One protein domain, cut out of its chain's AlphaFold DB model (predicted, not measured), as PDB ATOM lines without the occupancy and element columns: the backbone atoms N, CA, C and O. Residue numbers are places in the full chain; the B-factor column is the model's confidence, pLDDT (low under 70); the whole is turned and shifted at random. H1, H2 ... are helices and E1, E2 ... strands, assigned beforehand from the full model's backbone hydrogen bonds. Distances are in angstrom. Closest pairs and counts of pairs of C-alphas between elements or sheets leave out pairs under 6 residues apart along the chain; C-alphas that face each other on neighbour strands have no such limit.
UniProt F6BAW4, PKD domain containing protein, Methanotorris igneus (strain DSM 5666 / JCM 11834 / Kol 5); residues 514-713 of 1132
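AT A GLANCE: This is residues 514 to 713 of the 1132 residues of the protein "PKD domain containing protein" of Methanotorris igneus (strain DSM 5666 / JCM 11834 / Kol 5) (UniProt F6BAW4). A long seven-strand sheet, E1 E2 E6 E7 E10 E13 E12, curls and twists strongly; the small sheet E3 E4 E5 packs in its hollow face, and the sheet E8 E9 E14 E11 covers part of its other face. The helix H1 packs on both the seven-strand sheet and the sheet E3 E4 E5, and the hairpin of E8 and E9 reaches out towards Asp 633, at one end of the longest axis. The printed part has 200 residues, with 14 named strands and two named helices in the order E1 to E6, H1, H2, E7 to E14. The class is mostly strand; the seven-strand sheet is mixed, with E2 and E6 parallel, and the other two sheets are antiparallel. The whole is compact, with a radius of gyration of the C-alphas of 16.5 A and spans of 53 by 38 by 29 A.

IN THESE COORDINATES: E1 is residues 514 to 519, and its C-alpha 514 is at (-0.206, 16.019, -19.062). E2 is residues 525 to 531, E3 539 to 544, E4 550 to 557 with 22.4 A from first to last C-alpha, E5 560 to 567 with 23.5 A, and E6 580 to 583. H1 is residues 584 to 599, 23.0 A long, with C-alpha 584 at (-0.358, 4.905, -23.534), and H2 is residues 605 to 608. E7 is residues 611 to 616. E8, the longest strand, is residues 618 to 631 and 35.8 A long, and E9 is residues 636 to 647 and 33.6 A long. E10 is residues 653 to 659, E11 664 to 670, E12 687 to 691 and E13 696 to 701. E14 is residues 706 to 712, 20.3 A long, and its C-alpha 712 is at (-14.538, -16.446, -35.979).

HOW THE PARTS SIT: E1 and E2 form an antiparallel hairpin, with N 516 and O 528 2.8 A apart, within hydrogen-bond range. E2 and E6 are parallel, 36 degrees between directions, with N 529 and O 580 at 2.8 A. The sheet goes on through E7, E10 and E13 to the edge strand E12, each antiparallel to the one before; N 581 and O 615, N 655 and O 614, N 699 and O 656, and N 689 and O 698 are 2.8, 2.8, 2.7 and 2.8 A apart. From edge to edge the strands' lines turn by 99 degrees. The three sheets form a stack of sheets, face to face in turn. E3 E4 E5 is a meander, each strand the antiparallel neighbour of the one before; N 542 and O 554, and N 553 and O 564, are each 2.9 A apart. The C-alphas of Phe 564 in E5 and Ile 698 in E13 are 7.2 A apart. H1 is on one face of the seven-strand sheet and on one face of the sheet E3 E4 E5, two layers in each case; the C-alphas of Ala 594 and Pro 659 in E10 are 4.5 A apart. Its height over the sheet E3 E4 E5 is 7.5 A, and it runs across the strands, at 63 degrees to E5 on the local plane. Every O i to N i+4 pair of H1 is within hydrogen-bond range; H2 is too short for such a pair. H1 touches H2 with residues 593 to 597 alone, the closest C-alphas being Arg 593 and Leu 607 at 5.6 A. H2 only grazes the seven-strand sheet and the sheet E8 E9 E14 E11. In the latter, E8 and E9 are a hairpin, with N 624 and O 642 at 2.9 A; E9 and E14 are antiparallel neighbours, with N 639 and O 709 within hydrogen-bond range at 2.8 A, and so are E14 and E11, with N 669 and O 708 within hydrogen-bond range at 2.8 A.

THE WHOLE: The C-alphas farthest apart are those of Gly 523 and Asp 633, 53.6 A. The printed part has no cut. The links E5 to E6 and E11 to E12 are long, with 12 and 16 residues. Mean pLDDT of the printed part is 82.5; 31 residues are under 70, among them 599 to 604 and 629 to 634.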
ATOM      1  N   LYS A 514      -1.101  14.916 -18.737       85.25
ATOM      2  CA  LYS A 514      -0.206  16.019 -19.062       85.25
ATOM      3  C   LYS A 514      -0.659  16.615 -20.380       85.25
ATOM      4  O   LYS A 514      -0.854  15.886 -21.349       85.25
ATOM      5  N   VAL A 515      -0.789  17.936 -20.422       85.00
ATOM      6  CA  VAL A 515      -1.047  18.624 -21.686       85.00
ATOM      7  C   VAL A 515       0.227  18.596 -22.524       85.00
ATOM      8  O   VAL A 515       1.281  19.058 -22.082       85.00
ATOM      9  N   GLU A 516       0.130  18.050 -23.729       87.38
ATOM     10  CA  GLU A 516       1.187  18.072 -24.731       87.38
ATOM     11  C   GLU A 516       0.694  18.760 -25.995       87.38
ATOM     12  O   GLU A 516      -0.387  18.474 -26.502       87.38
ATOM     13  N   THR A 517       1.515  19.651 -26.540       87.81
ATOM     14  CA  THR A 517       1.264  20.232 -27.857       87.81
ATOM     15  C   THR A 517       1.817  19.298 -28.927       87.81
ATOM     16  O   THR A 517       3.008  18.977 -28.912       87.81
ATOM     17  N   LYS A 518       0.966  18.867 -29.860       89.94
ATOM     18  CA  LYS A 518       1.357  18.078 -31.035       89.94
ATOM     19  C   LYS A 518       1.048  18.855 -32.307       89.94
ATOM     20  O   LYS A 518       0.009  19.500 -32.398       89.94
ATOM     21  N   ALA A 519       1.956  18.786 -33.272       88.25
ATOM     22  CA  ALA A 519       1.715  19.321 -34.603       88.25
ATOM     23  C   ALA A 519       0.964  18.284 -35.450       88.25
ATOM     24  O   ALA A 519       1.292  17.097 -35.401       88.25
ATOM     25  N   THR A 520      -0.017  18.728 -36.229       89.81
ATOM     26  CA  THR A 520      -0.621  17.935 -37.303       89.81
ATOM     27  C   THR A 520       0.293  17.918 -38.530       89.81
ATOM     28  O   THR A 520       1.226  18.721 -38.632       89.81
ATOM     29  N   THR A 521       0.024  17.045 -39.503       88.81
ATOM     30  CA  THR A 521       0.781  17.011 -40.768       88.81
ATOM     31  C   THR A 521       0.717  18.321 -41.570       88.81
ATOM     32  O   THR A 521       1.668  18.633 -42.284       88.81
ATOM     33  N   SER A 522      -0.335  19.133 -41.413       85.06
ATOM     34  CA  SER A 522      -0.432  20.487 -41.987       85.06
ATOM     35  C   SER A 522       0.305  21.573 -41.183       85.06
ATOM     36  O   SER A 522       0.320  22.737 -41.587       85.06
ATOM     37  N   GLY A 523       0.939  21.212 -40.061       83.94
ATOM     38  CA  GLY A 523       1.722  22.115 -39.213       83.94
ATOM     39  C   GLY A 523       0.906  22.888 -38.171       83.94
ATOM     40  O   GLY A 523       1.444  23.795 -37.535       83.94
ATOM     41  N   LYS A 524      -0.377  22.558 -37.973       87.62
ATOM     42  CA  LYS A 524      -1.204  23.159 -36.915       87.62
ATOM     43  C   LYS A 524      -0.894  22.519 -35.570       87.62
ATOM     44  O   LYS A 524      -0.747  21.308 -35.484       87.62
ATOM     45  N   ASN A 525      -0.832  23.320 -34.513       87.25
ATOM     46  CA  ASN A 525      -0.608  22.819 -33.160       87.25
ATOM     47  C   ASN A 525      -1.942  22.530 -32.471       87.25
ATOM     48  O   ASN A 525      -2.803  23.405 -32.427       87.25
ATOM     49  N   VAL A 526      -2.079  21.338 -31.896       89.44
ATOM     50  CA  VAL A 526      -3.232  20.930 -31.088       89.44
ATOM     51  C   VAL A 526      -2.786  20.518 -29.694       89.44
ATOM     52  O   VAL A 526      -1.698  19.966 -29.511       89.44
ATOM     53  N   SER A 527      -3.620  20.811 -28.701       87.88
ATOM     54  CA  SER A 527      -3.359  20.426 -27.313       87.88
ATOM     55  C   SER A 527      -3.996  19.069 -27.038       87.88
ATOM     56  O   SER A 527      -5.219  18.949 -27.068       87.88
ATOM     57  N   LEU A 528      -3.172  18.057 -26.779       89.12
ATOM     58  CA  LEU A 528      -3.601  16.732 -26.341       89.12
ATOM     59  C   LEU A 528      -3.403  16.574 -24.839       89.12
ATOM     60  O   LEU A 528      -2.509  17.176 -24.246       89.12
ATOM     61  N   GLN A 529      -4.192  15.695 -24.244       87.69
ATOM     62  CA  GLN A 529      -3.994  15.178 -22.902       87.69
ATOM     63  C   GLN A 529      -3.358  13.789 -23.017       87.69
ATOM     64  O   GLN A 529      -3.935  12.865 -23.577       87.69
ATOM     65  N   VAL A 530      -2.129  13.624 -22.535       85.12
ATOM     66  CA  VAL A 530      -1.415  12.342 -22.613       85.12
ATOM     67  C   VAL A 530      -1.241  11.774 -21.219       85.12
ATOM     68  O   VAL A 530      -0.806  12.474 -20.299       85.12
ATOM     69  N   VAL A 531      -1.556  10.491 -21.077       79.94
ATOM     70  CA  VAL A 531      -1.333   9.710 -19.866       79.94
ATOM     71  C   VAL A 531      -0.328   8.606 -20.207       79.94
ATOM     72  O   VAL A 531      -0.575   7.776 -21.080       79.94
ATOM     73  N   ASN A 532       0.854   8.659 -19.588       73.62
ATOM     74  CA  ASN A 532       2.017   7.837 -19.915       73.62
ATOM     75  C   ASN A 532       2.727   7.314 -18.654       73.62
ATOM     76  O   ASN A 532       3.583   7.971 -18.057       73.62
ATOM     77  N   THR A 533       2.389   6.090 -18.282       65.81
ATOM     78  CA  THR A 533       2.966   5.331 -17.160       65.81
ATOM     79  C   THR A 533       3.817   4.156 -17.618       65.81
ATOM     80  O   THR A 533       4.432   3.483 -16.790       65.81
ATOM     81  N   THR A 534       3.896   3.921 -18.932       65.81
ATOM     82  CA  THR A 534       4.658   2.802 -19.473       65.81
ATOM     83  C   THR A 534       6.163   3.020 -19.295       65.81
ATOM     84  O   THR A 534       6.693   4.114 -19.494       65.81
ATOM     85  N   THR A 535       6.879   1.960 -18.917       68.31
ATOM     86  CA  THR A 535       8.352   1.942 -18.850       68.31
ATOM     87  C   THR A 535       8.997   1.767 -20.227       68.31
ATOM     88  O   THR A 535      10.224   1.771 -20.346       68.31
ATOM     89  N   VAL A 536       8.183   1.607 -21.273       69.50
ATOM     90  CA  VAL A 536       8.629   1.375 -22.643       69.50
ATOM     91  C   VAL A 536       9.238   2.655 -23.218       69.50
ATOM     92  O   VAL A 536       8.602   3.704 -23.292       69.50
ATOM     93  N   THR A 537      10.498   2.567 -23.640       69.12
ATOM     94  CA  THR A 537      11.340   3.726 -23.981       69.12
ATOM     95  C   THR A 537      10.987   4.409 -25.304       69.12
ATOM     96  O   THR A 537      11.382   5.554 -25.509       69.12
ATOM     97  N   ASN A 538      10.242   3.747 -26.193       81.00
ATOM     98  CA  ASN A 538       9.855   4.278 -27.500       81.00
ATOM     99  C   ASN A 538       8.346   4.549 -27.546       81.00
ATOM    100  O   ASN A 538       7.567   3.640 -27.823       81.00
ATOM    101  N   THR A 539       7.927   5.781 -27.246       86.69
ATOM    102  CA  THR A 539       6.522   6.202 -27.357       86.69
ATOM    103  C   THR A 539       6.392   7.452 -28.222       86.69
ATOM    104  O   THR A 539       7.140   8.414 -28.047       86.69
ATOM    105  N   SER A 540       5.447   7.453 -29.164       89.00
ATOM    106  CA  SER A 540       5.141   8.623 -29.996       89.00
ATOM    107  C   SER A 540       3.655   8.691 -30.348       89.00
ATOM    108  O   SER A 540       2.958   7.678 -30.372       89.00
ATOM    109  N   ILE A 541       3.167   9.907 -30.591       91.44
ATOM    110  CA  ILE A 541       1.801  10.181 -31.047       91.44
ATOM    111  C   ILE A 541       1.923  11.091 -32.264       91.44
ATOM    112  O   ILE A 541       2.519  12.169 -32.168       91.44
ATOM    113  N   GLU A 542       1.358  10.655 -33.381       92.19
ATOM    114  CA  GLU A 542       1.333  11.369 -34.654       92.19
ATOM    115  C   GLU A 542      -0.121  11.642 -35.048       92.19
ATOM    116  O   GLU A 542      -0.971  10.757 -34.944       92.19
ATOM    117  N   ILE A 543      -0.402  12.873 -35.492       93.12
ATOM    118  CA  ILE A 543      -1.726  13.279 -35.976       93.12
ATOM    119  C   ILE A 543      -1.620  13.605 -37.458       93.12
ATOM    120  O   ILE A 543      -0.998  14.596 -37.852       93.12
ATOM    121  N   ASN A 544      -2.266  12.782 -38.272       89.81
ATOM    122  CA  ASN A 544      -2.348  12.968 -39.707       89.81
ATOM    123  C   ASN A 544      -3.700  13.599 -40.078       89.81
ATOM    124  O   ASN A 544      -4.760  13.073 -39.751       89.81
ATOM    125  N   ASP A 545      -3.638  14.746 -40.752       89.62
ATOM    126  CA  ASP A 545      -4.768  15.563 -41.211       89.62
ATOM    127  C   ASP A 545      -4.783  15.739 -42.741       89.62
ATOM    128  O   ASP A 545      -5.404  16.660 -43.272       89.62
ATOM    129  N   SER A 546      -4.091  14.848 -43.463       85.94
ATOM    130  CA  SER A 546      -4.019  14.856 -44.932       85.94
ATOM    131  C   SER A 546      -5.355  14.561 -45.621       85.94
ATOM    132  O   SER A 546      -5.562  14.976 -46.764       85.94
ATOM    133  N   LYS A 547      -6.272  13.867 -44.941       83.19
ATOM    134  CA  LYS A 547      -7.642  13.636 -45.413       83.19
ATOM    135  C   LYS A 547      -8.527  14.813 -45.010       83.19
ATOM    136  O   LYS A 547      -8.339  15.408 -43.958       83.19
ATOM    137  N   SER A 548      -9.511  15.171 -45.832       81.19
ATOM    138  CA  SER A 548     -10.392  16.316 -45.543       81.19
ATOM    139  C   SER A 548     -11.457  16.028 -44.478       81.19
ATOM    140  O   SER A 548     -12.044  16.963 -43.937       81.19
ATOM    141  N   ASN A 549     -11.729  14.750 -44.211       85.38
ATOM    142  CA  ASN A 549     -12.884  14.268 -43.453       85.38
ATOM    143  C   ASN A 549     -12.535  13.407 -42.220       85.38
ATOM    144  O   ASN A 549     -13.421  12.831 -41.589       85.38
ATOM    145  N   GLU A 550     -11.261  13.309 -41.843       89.38
ATOM    146  CA  GLU A 550     -10.850  12.616 -40.620       89.38
ATOM    147  C   GLU A 550      -9.479  13.088 -40.138       89.38
ATOM    148  O   GLU A 550      -8.632  13.489 -40.935       89.38
ATOM    149  N   PHE A 551      -9.258  12.980 -38.832       90.75
ATOM    150  CA  PHE A 551      -7.925  12.978 -38.242       90.75
ATOM    151  C   PHE A 551      -7.532  11.539 -37.914       90.75
ATOM    152  O   PHE A 551      -8.243  10.859 -37.176       90.75
ATOM    153  N   GLU A 552      -6.402  11.073 -38.429       91.69
ATOM    154  CA  GLU A 552      -5.854   9.757 -38.099       91.69
ATOM    155  C   GLU A 552      -4.812   9.922 -36.990       91.69
ATOM    156  O   GLU A 552      -3.814  10.631 -37.156       91.69
ATOM    157  N   ILE A 553      -5.063   9.299 -35.837       93.56
ATOM    158  CA  ILE A 553      -4.149   9.317 -34.697       93.56
ATOM    159  C   ILE A 553      -3.429   7.981 -34.637       93.56
ATOM    160  O   ILE A 553      -4.025   6.945 -34.332       93.56
ATOM    161  N   LYS A 554      -2.121   8.021 -34.884       93.12
ATOM    162  CA  LYS A 554      -1.234   6.874 -34.735       93.12
ATOM    163  C   LYS A 554      -0.445   7.011 -33.449       93.12
ATOM    164  O   LYS A 554       0.285   7.981 -33.248       93.12
ATOM    165  N   THR A 555      -0.573   6.012 -32.592       92.88
ATOM    166  CA  THR A 555       0.122   5.956 -31.311       92.88
ATOM    167  C   THR A 555       1.063   4.762 -31.298       92.88
ATOM    168  O   THR A 555       0.624   3.621 -31.434       92.88
ATOM    169  N   VAL A 556       2.360   5.018 -31.147       89.81
ATOM    170  CA  VAL A 556       3.415   3.999 -31.082       89.81
ATOM    171  C   VAL A 556       3.781   3.760 -29.624       89.81
ATOM    172  O   VAL A 556       4.057   4.711 -28.892       89.81
ATOM    173  N   VAL A 557       3.820   2.492 -29.214       87.56
ATOM    174  CA  VAL A 557       4.343   2.057 -27.917       87.56
ATOM    175  C   VAL A 557       5.261   0.856 -28.143       87.56
ATOM    176  O   VAL A 557       4.836  -0.213 -28.580       87.56
ATOM    177  N   GLY A 558       6.555   1.045 -27.897       86.62
ATOM    178  CA  GLY A 558       7.589   0.051 -28.167       86.62
ATOM    179  C   GLY A 558       7.852  -0.107 -29.661       86.62
ATOM    180  O   GLY A 558       8.273   0.834 -30.330       86.62
ATOM    181  N   ASN A 559       7.645  -1.317 -30.173       84.38
ATOM    182  CA  ASN A 559       7.758  -1.670 -31.592       84.38
ATOM    183  C   ASN A 559       6.394  -1.796 -32.288       84.38
ATOM    184  O   ASN A 559       6.338  -2.157 -33.462       84.38
ATOM    185  N   LYS A 560       5.303  -1.516 -31.572       88.44
ATOM    186  CA  LYS A 560       3.935  -1.666 -32.058       88.44
ATOM    187  C   LYS A 560       3.212  -0.337 -32.062       88.44
ATOM    188  O   LYS A 560       3.593   0.604 -31.369       88.44
ATOM    189  N   SER A 561       2.156  -0.260 -32.859       90.31
ATOM    190  CA  SER A 561       1.344   0.942 -32.954       90.31
ATOM    191  C   SER A 561      -0.122   0.604 -33.082       90.31
ATOM    192  O   SER A 561      -0.467  -0.290 -33.847       90.31
ATOM    193  N   ILE A 562      -0.961   1.381 -32.412       93.19
ATOM    194  CA  ILE A 562      -2.402   1.411 -32.636       93.19
ATOM    195  C   ILE A 562      -2.740   2.664 -33.447       93.19
ATOM    196  O   ILE A 562      -2.161   3.729 -33.221       93.19
ATOM    197  N   THR A 563      -3.661   2.538 -34.399       92.31
ATOM    198  CA  THR A 563      -4.124   3.663 -35.218       92.31
ATOM    199  C   THR A 563      -5.639   3.723 -35.171       92.31
ATOM    200  O   THR A 563      -6.298   2.710 -35.386       92.31
ATOM    201  N   PHE A 564      -6.193   4.898 -34.891       91.50
ATOM    202  CA  PHE A 564      -7.634   5.123 -34.925       91.50
ATOM    203  C   PHE A 564      -7.962   6.436 -35.631       91.50
ATOM    204  O   PHE A 564      -7.256   7.436 -35.486       91.50
ATOM    205  N   ALA A 565      -9.036   6.419 -36.418       90.12
ATOM    206  CA  ALA A 565      -9.557   7.597 -37.098       90.12
ATOM    207  C   ALA A 565     -10.532   8.353 -36.187       90.12
ATOM    208  O   ALA A 565     -11.206   7.736 -35.362       90.12
ATOM    209  N   ILE A 566     -10.616   9.672 -36.352       89.69
ATOM    210  CA  ILE A 566     -11.608  10.549 -35.725       89.69
ATOM    211  C   ILE A 566     -12.318  11.320 -36.840       89.69
ATOM    212  O   ILE A 566     -11.679  12.140 -37.508       89.69
ATOM    213  N   PRO A 567     -13.627  11.108 -37.045       86.50
ATOM    214  CA  PRO A 567     -14.359  11.735 -38.135       86.50
ATOM    215  C   PRO A 567     -14.477  13.248 -37.962       86.50
ATOM    216  O   PRO A 567     -14.771  13.743 -36.871       86.50
ATOM    217  N   THR A 568     -14.335  13.988 -39.058       84.06
ATOM    218  CA  THR A 568     -14.643  15.421 -39.129       84.06
ATOM    219  C   THR A 568     -15.209  15.774 -40.503       84.06
ATOM    220  O   THR A 568     -15.086  15.026 -41.459       84.06
ATOM    221  N   THR A 569     -15.850  16.927 -40.636       79.75
ATOM    222  CA  THR A 569     -16.228  17.461 -41.959       79.75
ATOM    223  C   THR A 569     -15.201  18.458 -42.491       79.75
ATOM    224  O   THR A 569     -15.288  18.880 -43.643       79.75
ATOM    225  N   ASN A 570     -14.234  18.845 -41.654       81.31
ATOM    226  CA  ASN A 570     -13.203  19.810 -41.984       81.31
ATOM    227  C   ASN A 570     -11.986  19.624 -41.066       81.31
ATOM    228  O   ASN A 570     -12.014  20.030 -39.905       81.31
ATOM    229  N   THR A 571     -10.881  19.090 -41.585       81.50
ATOM    230  CA  THR A 571      -9.611  18.994 -40.839       81.50
ATOM    231  C   THR A 571      -8.940  20.337 -40.570       81.50
ATOM    232  O   THR A 571      -7.945  20.417 -39.850       81.50
ATOM    233  N   SER A 572      -9.500  21.442 -41.076       81.44
ATOM    234  CA  SER A 572      -9.080  22.757 -40.609       81.44
ATOM    235  C   SER A 572      -9.578  23.112 -39.215       81.44
ATOM    236  O   SER A 572      -8.952  23.967 -38.585       81.44
ATOM    237  N   ASP A 573     -10.655  22.471 -38.764       84.69
ATOM    238  CA  ASP A 573     -11.214  22.610 -37.428       84.69
ATOM    239  C   ASP A 573     -10.527  21.626 -36.476       84.69
ATOM    240  O   ASP A 573     -10.915  20.466 -36.345       84.69
ATOM    241  N   THR A 574      -9.467  22.087 -35.819       85.06
ATOM    242  CA  THR A 574      -8.706  21.279 -34.862       85.06
ATOM    243  C   THR A 574      -9.453  21.042 -33.550       85.06
ATOM    244  O   THR A 574      -9.020  20.203 -32.760       85.06
ATOM    245  N   SER A 575     -10.591  21.709 -33.322       82.94
ATOM    246  CA  SER A 575     -11.369  21.553 -32.088       82.94
ATOM    247  C   SER A 575     -11.887  20.127 -31.903       82.94
ATOM    248  O   SER A 575     -12.096  19.698 -30.772       82.94
ATOM    249  N   VAL A 576     -12.030  19.342 -32.980       83.69
ATOM    250  CA  VAL A 576     -12.447  17.929 -32.920       83.69
ATOM    251  C   VAL A 576     -11.381  17.013 -32.308       83.69
ATOM    252  O   VAL A 576     -11.740  16.004 -31.698       83.69
ATOM    253  N   VAL A 577     -10.101  17.401 -32.370       85.88
ATOM    254  CA  VAL A 577      -8.973  16.663 -31.769       85.88
ATOM    255  C   VAL A 577      -8.327  17.343 -30.564       85.88
ATOM    256  O   VAL A 577      -7.513  16.733 -29.873       85.88
ATOM    257  N   GLU A 578      -8.704  18.582 -30.257       86.56
ATOM    258  CA  GLU A 578      -8.286  19.226 -29.013       86.56
ATOM    259  C   GLU A 578      -8.827  18.490 -27.783       86.56
ATOM    260  O   GLU A 578      -9.958  17.995 -27.775       86.56
ATOM    261  N   ASN A 579      -7.998  18.449 -26.739       83.12
ATOM    262  CA  ASN A 579      -8.278  17.865 -25.426       83.12
ATOM    263  C   ASN A 579      -8.607  16.365 -25.427       83.12
ATOM    264  O   ASN A 579      -9.132  15.860 -24.436       83.12
ATOM    265  N   ILE A 580      -8.260  15.626 -26.485       89.88
ATOM    266  CA  ILE A 580      -8.321  14.162 -26.431       89.88
ATOM    267  C   ILE A 580      -7.355  13.672 -25.362       89.88
ATOM    268  O   ILE A 580      -6.178  14.039 -25.374       89.88
ATOM    269  N   THR A 581      -7.848  12.796 -24.494       88.06
ATOM    270  CA  THR A 581      -7.021  12.007 -23.591       88.06
ATOM    271  C   THR A 581      -6.601  10.710 -24.268       88.06
ATOM    272  O   THR A 581      -7.459   9.926 -24.665       88.06
ATOM    273  N   ILE A 582      -5.294  10.472 -24.395       89.75
ATOM    274  CA  ILE A 582      -4.708   9.224 -24.912       89.75
ATOM    275  C   ILE A 582      -3.997   8.504 -23.765       89.75
ATOM    276  O   ILE A 582      -3.140   9.098 -23.103       89.75
ATOM    277  N   ASN A 583      -4.325   7.226 -23.554       87.88
ATOM    278  CA  ASN A 583      -3.747   6.407 -22.489       87.88
ATOM    279  C   ASN A 583      -2.737   5.391 -23.057       87.88
ATOM    280  O   ASN A 583      -3.106   4.345 -23.591       87.88
ATOM    281  N   LEU A 584      -1.442   5.712 -22.957       85.44
ATOM    282  CA  LEU A 584      -0.358   4.905 -23.534       85.44
ATOM    283  C   LEU A 584      -0.125   3.582 -22.796       85.44
ATOM    284  O   LEU A 584       0.334   2.616 -23.406       85.44
ATOM    285  N   GLU A 585      -0.436   3.517 -21.502       83.31
ATOM    286  CA  GLU A 585      -0.339   2.277 -20.724       83.31
ATOM    287  C   GLU A 585      -1.407   1.273 -21.167       83.31
ATOM    288  O   GLU A 585      -1.084   0.124 -21.463       83.31
ATOM    289  N   ASN A 586      -2.643   1.738 -21.339       87.56
ATOM    290  CA  ASN A 586      -3.756   0.918 -21.819       87.56
ATOM    291  C   ASN A 586      -3.504   0.386 -23.238       87.56
ATOM    292  O   ASN A 586      -3.817  -0.763 -23.548       87.56
ATOM    293  N   ILE A 587      -2.868   1.197 -24.090       90.88
ATOM    294  CA  ILE A 587      -2.430   0.777 -25.428       90.88
ATOM    295  C   ILE A 587      -1.352  -0.316 -25.342       90.88
ATOM    296  O   ILE A 587      -1.405  -1.293 -26.088       90.88
ATOM    297  N   ASN A 588      -0.388  -0.197 -24.428       88.75
ATOM    298  CA  ASN A 588       0.617  -1.240 -24.219       88.75
ATOM    299  C   ASN A 588      -0.008  -2.557 -23.733       88.75
ATOM    300  O   ASN A 588       0.346  -3.634 -24.217       88.75
ATOM    301  N   ASP A 589      -0.938  -2.472 -22.782       87.69
ATOM    302  CA  ASP A 589      -1.625  -3.632 -22.217       87.69
ATOM    303  C   ASP A 589      -2.461  -4.355 -23.277       87.69
ATOM    304  O   ASP A 589      -2.290  -5.558 -23.476       87.69
ATOM    305  N   VAL A 590      -3.277  -3.629 -24.054       91.38
ATOM    306  CA  VAL A 590      -4.108  -4.257 -25.093       91.38
ATOM    307  C   VAL A 590      -3.267  -4.934 -26.183       91.38
ATOM    308  O   VAL A 590      -3.584  -6.049 -26.595       91.38
ATOM    309  N   LEU A 591      -2.148  -4.326 -26.595       91.38
ATOM    310  CA  LEU A 591      -1.213  -4.925 -27.558       91.38
ATOM    311  C   LEU A 591      -0.539  -6.185 -26.994       91.38
ATOM    312  O   LEU A 591      -0.378  -7.174 -27.710       91.38
ATOM    313  N   THR A 592      -0.193  -6.173 -25.705       89.69
ATOM    314  CA  THR A 592       0.403  -7.324 -25.009       89.69
ATOM    315  C   THR A 592      -0.599  -8.470 -24.860       89.69
ATOM    316  O   THR A 592      -0.251  -9.636 -25.053       89.69
ATOM    317  N   ARG A 593      -1.857  -8.169 -24.515       89.88
ATOM    318  CA  ARG A 593      -2.931  -9.171 -24.424       89.88
ATOM    319  C   ARG A 593      -3.239  -9.777 -25.788       89.88
ATOM    320  O   ARG A 593      -3.359 -10.996 -25.880       89.88
ATOM    321  N   ALA A 594      -3.277  -8.964 -26.843       88.56
ATOM    322  CA  ALA A 594      -3.456  -9.452 -28.204       88.56
ATOM    323  C   ALA A 594      -2.341 -10.427 -28.614       88.56
ATOM    324  O   ALA A 594      -2.649 -11.503 -29.117       88.56
ATOM    325  N   ASP A 595      -1.071 -10.127 -28.310       85.50
ATOM    326  CA  ASP A 595       0.039 -11.067 -28.537       85.50
ATOM    327  C   ASP A 595      -0.103 -12.364 -27.760       85.50
ATOM    328  O   ASP A 595       0.181 -13.433 -28.295       85.50
ATOM    329  N   LYS A 596      -0.537 -12.294 -26.499       81.62
ATOM    330  CA  LYS A 596      -0.789 -13.507 -25.720       81.62
ATOM    331  C   LYS A 596      -1.842 -14.365 -26.412       81.62
ATOM    332  O   LYS A 596      -1.579 -15.536 -26.636       81.62
ATOM    333  N   ILE A 597      -2.954 -13.779 -26.857       80.00
ATOM    334  CA  ILE A 597      -4.007 -14.514 -27.577       80.00
ATOM    335  C   ILE A 597      -3.483 -15.117 -28.892       80.00
ATOM    336  O   ILE A 597      -3.879 -16.221 -29.244       80.00
ATOM    337  N   LYS A 598      -2.565 -14.451 -29.611       76.75
ATOM    338  CA  LYS A 598      -1.933 -15.024 -30.822       76.75
ATOM    339  C   LYS A 598      -1.081 -16.266 -30.539       76.75
ATOM    340  O   LYS A 598      -0.843 -17.052 -31.453       76.75
ATOM    341  N   ASN A 599      -0.612 -16.424 -29.303       61.06
ATOM    342  CA  ASN A 599       0.388 -17.417 -28.914       61.06
ATOM    343  C   ASN A 599      -0.118 -18.417 -27.853       61.06
ATOM    344  O   ASN A 599       0.674 -19.213 -27.350       61.06
ATOM    345  N   THR A 600      -1.407 -18.397 -27.489       56.09
ATOM    346  CA  THR A 600      -2.007 -19.330 -26.520       56.09
ATOM    347  C   THR A 600      -3.194 -20.078 -27.116       56.09
ATOM    348  O   THR A 600      -4.000 -19.518 -27.848       56.09
ATOM    349  N   SER A 601      -3.362 -21.344 -26.732       50.50
ATOM    350  CA  SER A 601      -4.532 -22.166 -27.081       50.50
ATOM    351  C   SER A 601      -5.727 -21.977 -26.131       50.50
ATOM    352  O   SER A 601      -6.739 -22.658 -26.267       50.50
ATOM    353  N   ILE A 602      -5.623 -21.057 -25.162       54.19
ATOM    354  CA  ILE A 602      -6.661 -20.745 -24.166       54.19
ATOM    355  C   ILE A 602      -6.968 -19.245 -24.215       54.19
ATOM    356  O   ILE A 602      -6.049 -18.425 -24.178       54.19
ATOM    357  N   ILE A 603      -8.257 -18.901 -24.248       64.12
ATOM    358  CA  ILE A 603      -8.783 -17.533 -24.184       64.12
ATOM    359  C   ILE A 603      -9.473 -17.347 -22.821       64.12
ATOM    360  O   ILE A 603     -10.316 -18.160 -22.448       64.12
ATOM    361  N   THR A 604      -9.125 -16.297 -22.070       69.19
ATOM    362  CA  THR A 604      -9.752 -15.962 -20.774       69.19
ATOM    363  C   THR A 604     -10.483 -14.622 -20.839       69.19
ATOM    364  O   THR A 604     -10.158 -13.784 -21.680       69.19
ATOM    365  N   GLU A 605     -11.440 -14.398 -19.930       70.44
ATOM    366  CA  GLU A 605     -12.171 -13.124 -19.800       70.44
ATOM    367  C   GLU A 605     -11.218 -11.929 -19.644       70.44
ATOM    368  O   GLU A 605     -11.359 -10.927 -20.339       70.44
ATOM    369  N   ASP A 606     -10.184 -12.073 -18.811       73.81
ATOM    370  CA  ASP A 606      -9.166 -11.038 -18.624       73.81
ATOM    371  C   ASP A 606      -8.393 -10.743 -19.915       73.81
ATOM    372  O   ASP A 606      -8.089  -9.585 -20.203       73.81
ATOM    373  N   LEU A 607      -8.069 -11.768 -20.711       81.19
ATOM    374  CA  LEU A 607      -7.300 -11.575 -21.937       81.19
ATOM    375  C   LEU A 607      -8.087 -10.812 -22.996       81.19
ATOM    376  O   LEU A 607      -7.466 -10.014 -23.680       81.19
ATOM    377  N   ILE A 608      -9.403 -11.020 -23.102       83.38
ATOM    378  CA  ILE A 608     -10.264 -10.425 -24.146       83.38
ATOM    379  C   ILE A 608     -11.032  -9.181 -23.694       83.38
ATOM    380  O   ILE A 608     -11.843  -8.642 -24.450       83.38
ATOM    381  N   LYS A 609     -10.802  -8.726 -22.458       83.62
ATOM    382  CA  LYS A 609     -11.493  -7.570 -21.888       83.62
ATOM    383  C   LYS A 609     -11.283  -6.316 -22.751       83.62
ATOM    384  O   LYS A 609     -10.130  -6.004 -23.052       83.62
ATOM    385  N   PRO A 610     -12.349  -5.580 -23.133       87.69
ATOM    386  CA  PRO A 610     -12.196  -4.314 -23.844       87.69
ATOM    387  C   PRO A 610     -11.538  -3.257 -22.948       87.69
ATOM    388  O   PRO A 610     -11.794  -3.199 -21.744       87.69
ATOM    389  N   ILE A 611     -10.691  -2.417 -23.539       86.69
ATOM    390  CA  ILE A 611      -9.865  -1.433 -22.828       86.69
ATOM    391  C   ILE A 611     -10.065  -0.043 -23.445       86.69
ATOM    392  O   ILE A 611     -10.016   0.112 -24.664       86.69
ATOM    393  N   LEU A 612     -10.256   0.984 -22.610       87.69
ATOM    394  CA  LEU A 612     -10.317   2.382 -23.047       87.69
ATOM    395  C   LEU A 612      -8.920   2.887 -23.426       87.69
ATOM    396  O   LEU A 612      -8.041   2.964 -22.570       87.69
ATOM    397  N   VAL A 613      -8.727   3.264 -24.691       90.44
ATOM    398  CA  VAL A 613      -7.430   3.745 -25.205       90.44
ATOM    399  C   VAL A 613      -7.410   5.248 -25.486       90.44
ATOM    400  O   VAL A 613      -6.354   5.874 -25.368       90.44
ATOM    401  N   ALA A 614      -8.563   5.848 -25.800       90.62
ATOM    402  CA  ALA A 614      -8.702   7.298 -25.909       90.62
ATOM    403  C   ALA A 614     -10.126   7.779 -25.590       90.62
ATOM    404  O   ALA A 614     -11.097   7.047 -25.778       90.62
ATOM    405  N   SER A 615     -10.264   9.026 -25.144       89.25
ATOM    406  CA  SER A 615     -11.563   9.678 -24.936       89.25
ATOM    407  C   SER A 615     -11.478  11.188 -25.143       89.25
ATOM    408  O   SER A 615     -10.415  11.790 -24.985       89.25
ATOM    409  N   LYS A 616     -12.602  11.817 -25.491       88.31
ATOM    410  CA  LYS A 616     -12.708  13.272 -25.639       88.31
ATOM    411  C   LYS A 616     -13.904  13.794 -24.865       88.31
ATOM    412  O   LYS A 616     -15.029  13.436 -25.194       88.31
ATOM    413  N   ASP A 617     -13.654  14.671 -23.892       79.75
ATOM    414  CA  ASP A 617     -14.699  15.364 -23.123       79.75
ATOM    415  C   ASP A 617     -15.774  14.401 -22.573       79.75
ATOM    416  O   ASP A 617     -16.962  14.710 -22.488       79.75
ATOM    417  N   VAL A 618     -15.351  13.188 -22.222       73.19
ATOM    418  CA  VAL A 618     -16.175  12.168 -21.583       73.19
ATOM    419  C   VAL A 618     -15.728  12.066 -20.135       73.19
ATOM    420  O   VAL A 618     -14.529  12.010 -19.848       73.19
ATOM    421  N   LYS A 619     -16.694  12.026 -19.223       62.28
ATOM    422  CA  LYS A 619     -16.456  11.603 -17.842       62.28
ATOM    423  C   LYS A 619     -16.998  10.187 -17.688       62.28
ATOM    424  O   LYS A 619     -17.900   9.800 -18.426       62.28
ATOM    425  N   ASP A 620     -16.476   9.444 -16.716       64.88
ATOM    426  CA  ASP A 620     -17.203   8.291 -16.184       64.88
ATOM    427  C   ASP A 620     -17.407   7.127 -17.183       64.88
ATOM    428  O   ASP A 620     -18.519   6.638 -17.358       64.88
ATOM    429  N   VAL A 621     -16.339   6.672 -17.853       70.69
ATOM    430  CA  VAL A 621     -16.419   5.513 -18.767       70.69
ATOM    431  C   VAL A 621     -16.470   4.207 -17.968       70.69
ATOM    432  O   VAL A 621     -15.644   3.995 -17.073       70.69
ATOM    433  N   SER A 622     -17.396   3.316 -18.327       68.94
ATOM    434  CA  SER A 622     -17.512   1.947 -17.826       68.94
ATOM    435  C   SER A 622     -17.499   0.932 -18.969       68.94
ATOM    436  O   SER A 622     -18.096   1.147 -20.023       68.94
ATOM    437  N   VAL A 623     -16.780  -0.171 -18.758       70.00
ATOM    438  CA  VAL A 623     -16.690  -1.308 -19.677       70.00
ATOM    439  C   VAL A 623     -16.766  -2.585 -18.848       70.00
ATOM    440  O   VAL A 623     -15.871  -2.867 -18.047       70.00
ATOM    441  N   ASP A 624     -17.815  -3.369 -19.067       66.00
ATOM    442  CA  ASP A 624     -18.074  -4.612 -18.344       66.00
ATOM    443  C   ASP A 624     -18.326  -5.779 -19.307       66.00
ATOM    444  O   ASP A 624     -18.960  -5.608 -20.346       66.00
ATOM    445  N   ILE A 625     -17.854  -6.978 -18.965       68.31
ATOM    446  CA  ILE A 625     -18.222  -8.205 -19.681       68.31
ATOM    447  C   ILE A 625     -19.372  -8.841 -18.904       68.31
ATOM    448  O   ILE A 625     -19.198  -9.322 -17.791       68.31
ATOM    449  N   LYS A 626     -20.568  -8.867 -19.497       68.31
ATOM    450  CA  LYS A 626     -21.745  -9.485 -18.870       68.31
ATOM    451  C   LYS A 626     -21.714 -11.005 -18.983       68.31
ATOM    452  O   LYS A 626     -22.094 -11.691 -18.038       68.31
ATOM    453  N   ASN A 627     -21.331 -11.525 -20.152       68.69
ATOM    454  CA  ASN A 627     -21.237 -12.962 -20.408       68.69
ATOM    455  C   ASN A 627     -20.359 -13.270 -21.635       68.69
ATOM    456  O   ASN A 627     -20.264 -12.462 -22.560       68.69
ATOM    457  N   ILE A 628     -19.798 -14.479 -21.671       70.00
ATOM    458  CA  ILE A 628     -19.065 -15.060 -22.798       70.00
ATOM    459  C   ILE A 628     -19.740 -16.386 -23.164       70.00
ATOM    460  O   ILE A 628     -19.991 -17.219 -22.297       70.00
ATOM    461  N   SER A 629     -20.023 -16.600 -24.448       68.50
ATOM    462  CA  SER A 629     -20.561 -17.870 -24.952       68.50
ATOM    463  C   SER A 629     -19.714 -18.409 -26.103       68.50
ATOM    464  O   SER A 629     -19.258 -17.652 -26.959       68.50
ATOM    465  N   ILE A 630     -19.486 -19.725 -26.111       61.22
ATOM    466  CA  ILE A 630     -18.662 -20.430 -27.102       61.22
ATOM    467  C   ILE A 630     -19.546 -21.446 -27.822       61.22
ATOM    468  O   ILE A 630     -20.259 -22.213 -27.176       61.22
ATOM    469  N   ASN A 631     -19.504 -21.444 -29.154       64.38
ATOM    470  CA  ASN A 631     -20.143 -22.450 -29.995       64.38
ATOM    471  C   ASN A 631     -19.058 -23.201 -30.778       64.38
ATOM    472  O   ASN A 631     -18.583 -22.720 -31.810       64.38
ATOM    473  N   GLU A 632     -18.660 -24.361 -30.252       53.44
ATOM    474  CA  GLU A 632     -17.578 -25.184 -30.804       53.44
ATOM    475  C   GLU A 632     -17.935 -25.769 -32.181       53.44
ATOM    476  O   GLU A 632     -17.084 -25.791 -33.067       53.44
ATOM    477  N   ASP A 633     -19.202 -26.129 -32.414       50.69
ATOM    478  CA  ASP A 633     -19.666 -26.691 -33.692       50.69
ATOM    479  C   ASP A 633     -19.617 -25.672 -34.844       50.69
ATOM    480  O   ASP A 633     -19.440 -26.035 -36.008       50.69
ATOM    481  N   ALA A 634     -19.785 -24.384 -34.529       55.47
ATOM    482  CA  ALA A 634     -19.750 -23.290 -35.498       55.47
ATOM    483  C   ALA A 634     -18.398 -22.556 -35.551       55.47
ATOM    484  O   ALA A 634     -18.254 -21.638 -36.359       55.47
ATOM    485  N   ASN A 635     -17.436 -22.928 -34.698       73.94
ATOM    486  CA  ASN A 635     -16.145 -22.257 -34.521       73.94
ATOM    487  C   ASN A 635     -16.265 -20.743 -34.204       73.94
ATOM    488  O   ASN A 635     -15.537 -19.912 -34.760       73.94
ATOM    489  N   LYS A 636     -17.214 -20.375 -33.326       78.44
ATOM    490  CA  LYS A 636     -17.544 -18.975 -32.989       78.44
ATOM    491  C   LYS A 636     -17.473 -18.677 -31.490       78.44
ATOM    492  O   LYS A 636     -17.972 -19.446 -30.667       78.44
ATOM    493  N   LEU A 637     -16.934 -17.501 -31.162       80.75
ATOM    494  CA  LEU A 637     -16.897 -16.911 -29.818       80.75
ATOM    495  C   LEU A 637     -17.783 -15.658 -29.786       80.75
ATOM    496  O   LEU A 637     -17.589 -14.763 -30.608       80.75
ATOM    497  N   THR A 638     -18.715 -15.567 -28.835       83.81
ATOM    498  CA  THR A 638     -19.602 -14.404 -28.666       83.81
ATOM    499  C   THR A 638     -19.413 -13.752 -27.297       83.81
ATOM    500  O   THR A 638     -19.567 -14.392 -26.254       83.81
ATOM    501  N   LEU A 639     -19.116 -12.456 -27.317       84.06
ATOM    502  CA  LEU A 639     -18.867 -11.585 -26.173       84.06
ATOM    503  C   LEU A 639     -20.048 -10.635 -25.978       84.06
ATOM    504  O   LEU A 639     -20.361  -9.869 -26.888       84.06
ATOM    505  N   HIS A 640     -20.666 -10.645 -24.797       82.12
ATOM    506  CA  HIS A 640     -21.667  -9.652 -24.409       82.12
ATOM    507  C   HIS A 640     -21.030  -8.644 -23.455       82.12
ATOM    508  O   HIS A 640     -20.711  -8.983 -22.312       82.12
ATOM    509  N   THR A 641     -20.850  -7.413 -23.921       78.81
ATOM    510  CA  THR A 641     -20.155  -6.351 -23.185       78.81
ATOM    511  C   THR A 641     -21.057  -5.145 -22.997       78.81
ATOM    512  O   THR A 641     -21.767  -4.772 -23.920       78.81
ATOM    513  N   ASP A 642     -21.006  -4.501 -21.842       78.69
ATOM    514  CA  ASP A 642     -21.721  -3.261 -21.556       78.69
ATOM    515  C   ASP A 642     -20.726  -2.107 -21.548       78.69
ATOM    516  O   ASP A 642     -19.760  -2.135 -20.785       78.69
ATOM    517  N   ILE A 643     -20.922  -1.144 -22.447       78.69
ATOM    518  CA  ILE A 643     -20.081   0.046 -22.550       78.69
ATOM    519  C   ILE A 643     -20.982   1.250 -22.318       78.69
ATOM    520  O   ILE A 643     -21.911   1.483 -23.094       78.69
ATOM    521  N   SER A 644     -20.698   1.997 -21.255       76.88
ATOM    522  CA  SER A 644     -21.437   3.205 -20.900       76.88
ATOM    523  C   SER A 644     -20.507   4.371 -20.594       76.88
ATOM    524  O   SER A 644     -19.393   4.178 -20.099       76.88
ATOM    525  N   PHE A 645     -20.941   5.588 -20.912       76.94
ATOM    526  CA  PHE A 645     -20.199   6.800 -20.602       76.94
ATOM    527  C   PHE A 645     -21.083   8.052 -20.550       76.94
ATOM    528  O   PHE A 645     -22.029   8.217 -21.317       76.94
ATOM    529  N   ASN A 646     -20.737   8.992 -19.664       69.06
ATOM    530  CA  ASN A 646     -21.465  10.254 -19.546       69.06
ATOM    531  C   ASN A 646     -20.967  11.267 -20.587       69.06
ATOM    532  O   ASN A 646     -19.849  11.788 -20.491       69.06
ATOM    533  N   ASP A 647     -21.828  11.593 -21.551       68.12
ATOM    534  CA  ASP A 647     -21.608  12.699 -22.480       68.12
ATOM    535  C   ASP A 647     -21.698  14.040 -21.727       68.12
ATOM    536  O   ASP A 647     -22.701  14.338 -21.072       68.12
ATOM    537  N   THR A 648     -20.633  14.845 -21.790       60.91
ATOM    538  CA  THR A 648     -20.599  16.153 -21.124       60.91
ATOM    539  C   THR A 648     -20.829  17.329 -22.068       60.91
ATOM    540  O   THR A 648     -21.218  18.396 -21.585       60.91
ATOM    541  N   ILE A 649     -20.653  17.154 -23.386       68.50
ATOM    542  CA  ILE A 649     -20.864  18.184 -24.410       68.50
ATOM    543  C   ILE A 649     -21.126  17.557 -25.786       68.50
ATOM    544  O   ILE A 649     -20.557  16.544 -26.167       68.50
ATOM    545  N   ASN A 650     -21.913  18.245 -26.613       66.12
ATOM    546  CA  ASN A 650     -22.174  17.806 -27.982       66.12
ATOM    547  C   ASN A 650     -20.838  17.623 -28.745       66.12
ATOM    548  O   ASN A 650     -20.156  18.624 -28.976       66.12
ATOM    549  N   ASN A 651     -20.510  16.375 -29.131       74.44
ATOM    550  CA  ASN A 651     -19.264  15.888 -29.772       74.44
ATOM    551  C   ASN A 651     -18.277  15.080 -28.887       74.44
ATOM    552  O   ASN A 651     -17.158  14.818 -29.339       74.44
ATOM    553  N   SER A 652     -18.668  14.629 -27.693       86.00
ATOM    554  CA  SER A 652     -17.877  13.663 -26.913       86.00
ATOM    555  C   SER A 652     -17.834  12.262 -27.549       86.00
ATOM    556  O   SER A 652     -18.738  11.868 -28.291       86.00
ATOM    557  N   TYR A 653     -16.757  11.508 -27.298       89.38
ATOM    558  CA  TYR A 653     -16.597  10.123 -27.772       89.38
ATOM    559  C   TYR A 653     -15.571   9.325 -26.962       89.38
ATOM    560  O   TYR A 653     -14.698   9.891 -26.292       89.38
ATOM    561  N   VAL A 654     -15.634   7.999 -27.097       89.62
ATOM    562  CA  VAL A 654     -14.637   7.050 -26.581       89.62
ATOM    563  C   VAL A 654     -14.084   6.157 -27.689       89.62
ATOM    564  O   VAL A 654     -14.765   5.857 -28.673       89.62
ATOM    565  N   VAL A 655     -12.843   5.713 -27.503       92.00
ATOM    566  CA  VAL A 655     -12.170   4.718 -28.339       92.00
ATOM    567  C   VAL A 655     -11.790   3.527 -27.467       92.00
ATOM    568  O   VAL A 655     -10.990   3.660 -26.536       92.00
ATOM    569  N   ILE A 656     -12.362   2.365 -27.770       91.00
ATOM    570  CA  ILE A 656     -12.160   1.113 -27.035       91.00
ATOM    571  C   ILE A 656     -11.390   0.138 -27.920       91.00
ATOM    572  O   ILE A 656     -11.763  -0.075 -29.065       91.00
ATOM    573  N   ALA A 657     -10.340  -0.484 -27.401       93.06
ATOM    574  CA  ALA A 657      -9.617  -1.546 -28.089       93.06
ATOM    575  C   ALA A 657      -9.932  -2.902 -27.445       93.06
ATOM    576  O   ALA A 657      -9.898  -3.044 -26.223       93.06
ATOM    577  N   ILE A 658     -10.227  -3.899 -28.271       91.94
ATOM    578  CA  ILE A 658     -10.490  -5.277 -27.865       91.94
ATOM    579  C   ILE A 658      -9.378  -6.156 -28.439       91.94
ATOM    580  O   ILE A 658      -9.187  -6.179 -29.659       91.94
ATOM    581  N   PRO A 659      -8.646  -6.893 -27.596       92.56
ATOM    582  CA  PRO A 659      -7.637  -7.831 -28.055       92.56
ATOM    583  C   PRO A 659      -8.306  -9.119 -28.550       92.56
ATOM    584  O   PRO A 659      -8.992  -9.815 -27.804       92.56
ATOM    585  N   VAL A 660      -8.111  -9.432 -29.831       89.75
ATOM    586  CA  VAL A 660      -8.719 -10.597 -30.498       89.75
ATOM    587  C   VAL A 660      -7.690 -11.576 -31.065       89.75
ATOM    588  O   VAL A 660      -8.052 -12.684 -31.448       89.75
ATOM    589  N   GLY A 661      -6.402 -11.228 -31.084       88.00
ATOM    590  CA  GLY A 661      -5.326 -12.120 -31.521       88.00
ATOM    591  C   GLY A 661      -5.454 -12.538 -32.991       88.00
ATOM    592  O   GLY A 661      -5.504 -11.674 -33.862       88.00
ATOM    593  N   ASN A 662      -5.478 -13.848 -33.267       80.88
ATOM    594  CA  ASN A 662      -5.639 -14.401 -34.627       80.88
ATOM    595  C   ASN A 662      -7.111 -14.556 -35.048       80.88
ATOM    596  O   ASN A 662      -7.396 -15.014 -36.153       80.88
ATOM    597  N   ASN A 663      -8.054 -14.205 -34.174       84.25
ATOM    598  CA  ASN A 663      -9.476 -14.339 -34.456       84.25
ATOM    599  C   ASN A 663      -9.947 -13.187 -35.357       84.25
ATOM    600  O   ASN A 663      -9.499 -12.045 -35.207       84.25
ATOM    601  N   SER A 664     -10.856 -13.484 -36.285       86.00
ATOM    602  CA  SER A 664     -11.440 -12.485 -37.193       86.00
ATOM    603  C   SER A 664     -12.837 -12.076 -36.740       86.00
ATOM    604  O   SER A 664     -13.545 -12.846 -36.095       86.00
ATOM    605  N   VAL A 665     -13.238 -10.841 -37.041       88.31
ATOM    606  CA  VAL A 665     -14.558 -10.324 -36.660       88.31
ATOM    607  C   VAL A 665     -15.629 -10.907 -37.579       88.31
ATOM    608  O   VAL A 665     -15.525 -10.794 -38.797       88.31
ATOM    609  N   ASP A 666     -16.664 -11.519 -37.001       89.75
ATOM    610  CA  ASP A 666     -17.859 -11.977 -37.726       89.75
ATOM    611  C   ASP A 666     -18.916 -10.866 -37.763       89.75
ATOM    612  O   ASP A 666     -19.386 -10.466 -38.826       89.75
ATOM    613  N   LYS A 667     -19.280 -10.331 -36.589       88.19
ATOM    614  CA  LYS A 667     -20.223  -9.212 -36.458       88.19
ATOM    615  C   LYS A 667     -20.044  -8.471 -35.136       88.19
ATOM    616  O   LYS A 667     -19.664  -9.063 -34.127       88.19
ATOM    617  N   ILE A 668     -20.402  -7.190 -35.132       90.31
ATOM    618  CA  ILE A 668     -20.546  -6.368 -33.926       90.31
ATOM    619  C   ILE A 668     -21.929  -5.727 -33.968       90.31
ATOM    620  O   ILE A 668     -22.308  -5.114 -34.966       90.31
ATOM    621  N   VAL A 669     -22.708  -5.889 -32.904       88.19
ATOM    622  CA  VAL A 669     -24.091  -5.410 -32.813       88.19
ATOM    623  C   VAL A 669     -24.313  -4.612 -31.532       88.19
ATOM    624  O   VAL A 669     -23.845  -4.974 -30.460       88.19
ATOM    625  N   LYS A 670     -25.076  -3.529 -31.663       85.25
ATOM    626  CA  LYS A 670     -25.492  -2.572 -30.638       85.25
ATOM    627  C   LYS A 670     -27.010  -2.635 -30.496       85.25
ATOM    628  O   LYS A 670     -27.709  -2.254 -31.434       85.25
ATOM    629  N   ASN A 671     -27.538  -3.117 -29.366       80.50
ATOM    630  CA  ASN A 671     -28.991  -3.294 -29.155       80.50
ATOM    631  C   ASN A 671     -29.716  -3.951 -30.360       80.50
ATOM    632  O   ASN A 671     -30.794  -3.519 -30.768       80.50
ATOM    633  N   GLY A 672     -29.092  -4.958 -30.982       77.31
ATOM    634  CA  GLY A 672     -29.626  -5.665 -32.154       77.31
ATOM    635  C   GLY A 672     -29.375  -5.011 -33.525       77.31
ATOM    636  O   GLY A 672     -29.725  -5.608 -34.537       77.31
ATOM    637  N   SER A 673     -28.752  -3.829 -33.593       83.06
ATOM    638  CA  SER A 673     -28.365  -3.155 -34.847       83.06
ATOM    639  C   SER A 673     -26.862  -3.283 -35.109       83.06
ATOM    640  O   SER A 673     -26.074  -3.127 -34.183       83.06
ATOM    641  N   ALA A 674     -26.432  -3.554 -36.343       88.06
ATOM    642  CA  ALA A 674     -25.009  -3.737 -36.656       88.06
ATOM    643  C   ALA A 674     -24.203  -2.432 -36.511       88.06
ATOM    644  O   ALA A 674     -24.630  -1.380 -36.991       88.06
ATOM    645  N   ILE A 675     -23.024  -2.516 -35.891       90.69
ATOM    646  CA  ILE A 675     -21.989  -1.481 -35.981       90.69
ATOM    647  C   ILE A 675     -21.137  -1.802 -37.218       90.69
ATOM    648  O   ILE A 675     -20.565  -2.892 -37.281       90.69
ATOM    649  N   PRO A 676     -21.057  -0.899 -38.210       91.69
ATOM    650  CA  PRO A 676     -20.287  -1.142 -39.423       91.69
ATOM    651  C   PRO A 676     -18.776  -0.990 -39.189       91.69
ATOM    652  O   PRO A 676     -18.337  -0.290 -38.274       91.69
ATOM    653  N   GLU A 677     -17.984  -1.619 -40.054       92.12
ATOM    654  CA  GLU A 677     -16.554  -1.324 -40.171       92.12
ATOM    655  C   GLU A 677     -16.355   0.092 -40.737       92.12
ATOM    656  O   GLU A 677     -17.216   0.602 -41.465       92.12
ATOM    657  N   TYR A 678     -15.248   0.744 -40.383       91.19
ATOM    658  CA  TYR A 678     -14.969   2.114 -40.796       91.19
ATOM    659  C   TYR A 678     -14.832   2.239 -42.318       91.19
ATOM    660  O   TYR A 678     -13.980   1.594 -42.927       91.19
ATOM    661  N   ASP A 679     -15.641   3.100 -42.935       87.19
ATOM    662  CA  ASP A 679     -15.704   3.255 -44.396       87.19
ATOM    663  C   ASP A 679     -14.886   4.443 -44.938       87.19
ATOM    664  O   ASP A 679     -14.851   4.674 -46.148       87.19
ATOM    665  N   GLY A 680     -14.237   5.218 -44.062       81.88
ATOM    666  CA  GLY A 680     -13.462   6.402 -44.443       81.88
ATOM    667  C   GLY A 680     -14.301   7.592 -44.922       81.88
ATOM    668  O   GLY A 680     -13.738   8.577 -45.397       81.88
ATOM    669  N   SER A 681     -15.636   7.537 -44.824       80.00
ATOM    670  CA  SER A 681     -16.530   8.639 -45.215       80.00
ATOM    671  C   SER A 681     -16.564   9.772 -44.189       80.00
ATOM    672  O   SER A 681     -16.860  10.916 -44.537       80.00
ATOM    673  N   GLY A 682     -16.268   9.463 -42.924       71.38
ATOM    674  CA  GLY A 682     -16.414  10.376 -41.793       71.38
ATOM    675  C   GLY A 682     -17.873  10.638 -41.370       71.38
ATOM    676  O   GLY A 682     -18.119  11.442 -40.473       71.38
ATOM    677  N   ALA A 683     -18.856   9.971 -41.993       78.12
ATOM    678  CA  ALA A 683     -20.281  10.136 -41.687       78.12
ATOM    679  C   ALA A 683     -20.813   9.102 -40.673       78.12
ATOM    680  O   ALA A 683     -21.906   9.273 -40.124       78.12
ATOM    681  N   GLN A 684     -20.061   8.027 -40.424       86.06
ATOM    682  CA  GLN A 684     -20.456   6.957 -39.510       86.06
ATOM    683  C   GLN A 684     -20.420   7.437 -38.053       86.06
ATOM    684  O   GLN A 684     -19.402   7.922 -37.559       86.06
ATOM    685  N   ARG A 685     -21.548   7.286 -37.350       84.94
ATOM    686  CA  ARG A 685     -21.692   7.733 -35.954       84.94
ATOM    687  C   ARG A 685     -20.940   6.841 -34.961       84.94
ATOM    688  O   ARG A 685     -20.307   7.368 -34.055       84.94
ATOM    689  N   ASN A 686     -21.022   5.523 -35.148       89.31
ATOM    690  CA  ASN A 686     -20.278   4.495 -34.416       89.31
ATOM    691  C   ASN A 686     -19.704   3.524 -35.455       89.31
ATOM    692  O   ASN A 686     -20.408   3.200 -36.417       89.31
ATOM    693  N   TYR A 687     -18.470   3.066 -35.276       92.44
ATOM    694  CA  TYR A 687     -17.821   2.119 -36.190       92.44
ATOM    695  C   TYR A 687     -16.719   1.332 -35.481       92.44
ATOM    696  O   TYR A 687     -16.326   1.663 -34.359       92.44
ATOM    697  N   TYR A 688     -16.198   0.309 -36.155       93.38
ATOM    698  CA  TYR A 688     -14.994  -0.393 -35.724       93.38
ATOM    699  C   TYR A 688     -13.917  -0.435 -36.813       93.38
ATOM    700  O   TYR A 688     -14.208  -0.299 -37.996       93.38
ATOM    701  N   ILE A 689     -12.667  -0.639 -36.408       93.38
ATOM    702  CA  ILE A 689     -11.524  -0.933 -37.275       93.38
ATOM    703  C   ILE A 689     -10.964  -2.284 -36.832       93.38
ATOM    704  O   ILE A 689     -10.649  -2.456 -35.652       93.38
ATOM    705  N   TYR A 690     -10.841  -3.239 -37.752       92.50
ATOM    706  CA  TYR A 690     -10.168  -4.508 -37.482       92.50
ATOM    707  C   TYR A 690      -8.699  -4.437 -37.914       92.50
ATOM    708  O   TYR A 690      -8.373  -4.384 -39.098       92.50
ATOM    709  N   ASP A 691      -7.796  -4.443 -36.938       90.69
ATOM    710  CA  ASP A 691      -6.353  -4.477 -37.155       90.69
ATOM    711  C   ASP A 691      -5.841  -5.910 -36.968       90.69
ATOM    712  O   ASP A 691      -5.435  -6.319 -35.878       90.69
ATOM    713  N   ALA A 692      -5.855  -6.687 -38.052       84.94
ATOM    714  CA  ALA A 692      -5.373  -8.070 -38.054       84.94
ATOM    715  C   ALA A 692      -3.880  -8.183 -37.672       84.94
ATOM    716  O   ALA A 692      -3.465  -9.129 -36.988       84.94
ATOM    717  N   ASN A 693      -3.064  -7.192 -38.052       86.00
ATOM    718  CA  ASN A 693      -1.619  -7.202 -37.812       86.00
ATOM    719  C   ASN A 693      -1.313  -7.171 -36.315       86.00
ATOM    720  O   ASN A 693      -0.521  -7.977 -35.823       86.00
ATOM    721  N   ASN A 694      -1.998  -6.306 -35.570       88.00
ATOM    722  CA  ASN A 694      -1.869  -6.261 -34.116       88.00
ATOM    723  C   ASN A 694      -2.845  -7.194 -33.387       88.00
ATOM    724  O   ASN A 694      -2.653  -7.449 -32.203       88.00
ATOM    725  N   GLY A 695      -3.832  -7.767 -34.084       90.50
ATOM    726  CA  GLY A 695      -4.854  -8.635 -33.500       90.50
ATOM    727  C   GLY A 695      -5.832  -7.863 -32.620       90.50
ATOM    728  O   GLY A 695      -6.134  -8.302 -31.509       90.50
ATOM    729  N   LEU A 696      -6.277  -6.696 -33.087       93.81
ATOM    730  CA  LEU A 696      -7.137  -5.776 -32.347       93.81
ATOM    731  C   LEU A 696      -8.429  -5.472 -33.106       93.81
ATOM    732  O   LEU A 696      -8.442  -5.359 -34.329       93.81
ATOM    733  N   VAL A 697      -9.498  -5.240 -32.354       93.88
ATOM    734  CA  VAL A 697     -10.701  -4.549 -32.825       93.88
ATOM    735  C   VAL A 697     -10.781  -3.215 -32.105       93.88
ATOM    736  O   VAL A 697     -10.797  -3.180 -30.878       93.88
ATOM    737  N   ILE A 698     -10.825  -2.118 -32.849       94.19
ATOM    738  CA  ILE A 698     -10.850  -0.762 -32.301       94.19
ATOM    739  C   ILE A 698     -12.230  -0.170 -32.559       94.19
ATOM    740  O   ILE A 698     -12.606   0.036 -33.705       94.19
ATOM    741  N   LEU A 699     -12.986   0.099 -31.504       92.75
ATOM    742  CA  LEU A 699     -14.328   0.666 -31.537       92.75
ATOM    743  C   LEU A 699     -14.277   2.172 -31.293       92.75
ATOM    744  O   LEU A 699     -13.729   2.610 -30.285       92.75
ATOM    745  N   PHE A 700     -14.910   2.946 -32.170       92.25
ATOM    746  CA  PHE A 700     -15.186   4.368 -31.967       92.25
ATOM    747  C   PHE A 700     -16.674   4.556 -31.663       92.25
ATOM    748  O   PHE A 700     -17.531   4.150 -32.456       92.25
ATOM    749  N   MET A 701     -16.981   5.178 -30.522       88.62
ATOM    750  CA  MET A 701     -18.344   5.275 -29.998       88.62
ATOM    751  C   MET A 701     -18.687   6.711 -29.581       88.62
ATOM    752  O   MET A 701     -17.975   7.314 -28.779       88.62
ATOM    753  N   LYS A 702     -19.807   7.235 -30.096       85.88
ATOM    754  CA  LYS A 702     -20.423   8.514 -29.693       85.88
ATOM    755  C   LYS A 702     -21.643   8.354 -28.783       85.88
ATOM    756  O   LYS A 702     -22.027   9.315 -28.132       85.88
ATOM    757  N   ASP A 703     -22.240   7.159 -28.719       78.62
ATOM    758  CA  ASP A 703     -23.380   6.884 -27.833       78.62
ATOM    759  C   ASP A 703     -23.344   5.454 -27.256       78.62
ATOM    760  O   ASP A 703     -22.998   4.511 -27.974       78.62
ATOM    761  N   ASP A 704     -23.815   5.281 -26.018       66.69
ATOM    762  CA  ASP A 704     -23.946   4.003 -25.282       66.69
ATOM    763  C   ASP A 704     -24.869   2.993 -25.983       66.69
ATOM    764  O   ASP A 704     -25.799   3.412 -26.705       66.69
ATOM    765  N   PRO A 705     -24.573   1.668 -25.918       62.47
ATOM    766  CA  PRO A 705     -25.178   0.730 -24.949       62.47
ATOM    767  C   PRO A 705     -24.434  -0.649 -24.850       62.47
ATOM    768  O   PRO A 705     -23.287  -0.800 -25.267       62.47
ATOM    769  N   LEU A 706     -25.145  -1.703 -24.422       75.50
ATOM    770  CA  LEU A 706     -24.731  -3.108 -24.536       75.50
ATOM    771  C   LEU A 706     -24.384  -3.510 -25.988       75.50
ATOM    772  O   LEU A 706     -25.187  -3.352 -26.919       75.50
ATOM    773  N   LEU A 707     -23.194  -4.082 -26.158       83.38
ATOM    774  CA  LEU A 707     -22.660  -4.629 -27.399       83.38
ATOM    775  C   LEU A 707     -22.594  -6.159 -27.343       83.38
ATOM    776  O   LEU A 707     -22.262  -6.756 -26.320       83.38
ATOM    777  N   GLU A 708     -22.864  -6.792 -28.479       88.19
ATOM    778  CA  GLU A 708     -22.539  -8.192 -28.736       88.19
ATOM    779  C   GLU A 708     -21.501  -8.251 -29.865       88.19
ATOM    780  O   GLU A 708     -21.690  -7.675 -30.938       88.19
ATOM    781  N   ILE A 709     -20.384  -8.927 -29.608       88.75
ATOM    782  CA  ILE A 709     -19.271  -9.092 -30.545       88.75
ATOM    783  C   ILE A 709     -19.116 -10.582 -30.817       88.75
ATOM    784  O   ILE A 709     -18.906 -11.361 -29.891       88.75
ATOM    785  N   THR A 710     -19.197 -10.984 -32.082       88.44
ATOM    786  CA  THR A 710     -18.957 -12.365 -32.511       88.44
ATOM    787  C   THR A 710     -17.660 -12.433 -33.306       88.44
ATOM    788  O   THR A 710     -17.452 -11.653 -34.238       88.44
ATOM    789  N   LEU A 711     -16.799 -13.379 -32.943       87.81
ATOM    790  CA  LEU A 711     -15.512 -13.642 -33.577       87.81
ATOM    791  C   LEU A 711     -15.514 -15.042 -34.203       87.81
ATOM    792  O   LEU A 711     -16.019 -15.994 -33.601       87.81
ATOM    793  N   ASN A 712     -14.914 -15.167 -35.385       84.25
ATOM    794  CA  ASN A 712     -14.538 -16.446 -35.979       84.25
ATOM    795  C   ASN A 712     -13.172 -16.850 -35.420       84.25
ATOM    796  O   ASN A 712     -12.212 -16.075 -35.514       84.25
ATOM    797  N   MET A 713     -13.081 -18.047 -34.840       74.19
ATOM    798  CA  MET A 713     -11.836 -18.485 -34.211       74.19
ATOM    799  C   MET A 713     -10.787 -18.863 -35.271       74.19
ATOM    800  O   MET A 713     -11.086 -19.637 -36.182       74.19
TER     801      MET A 713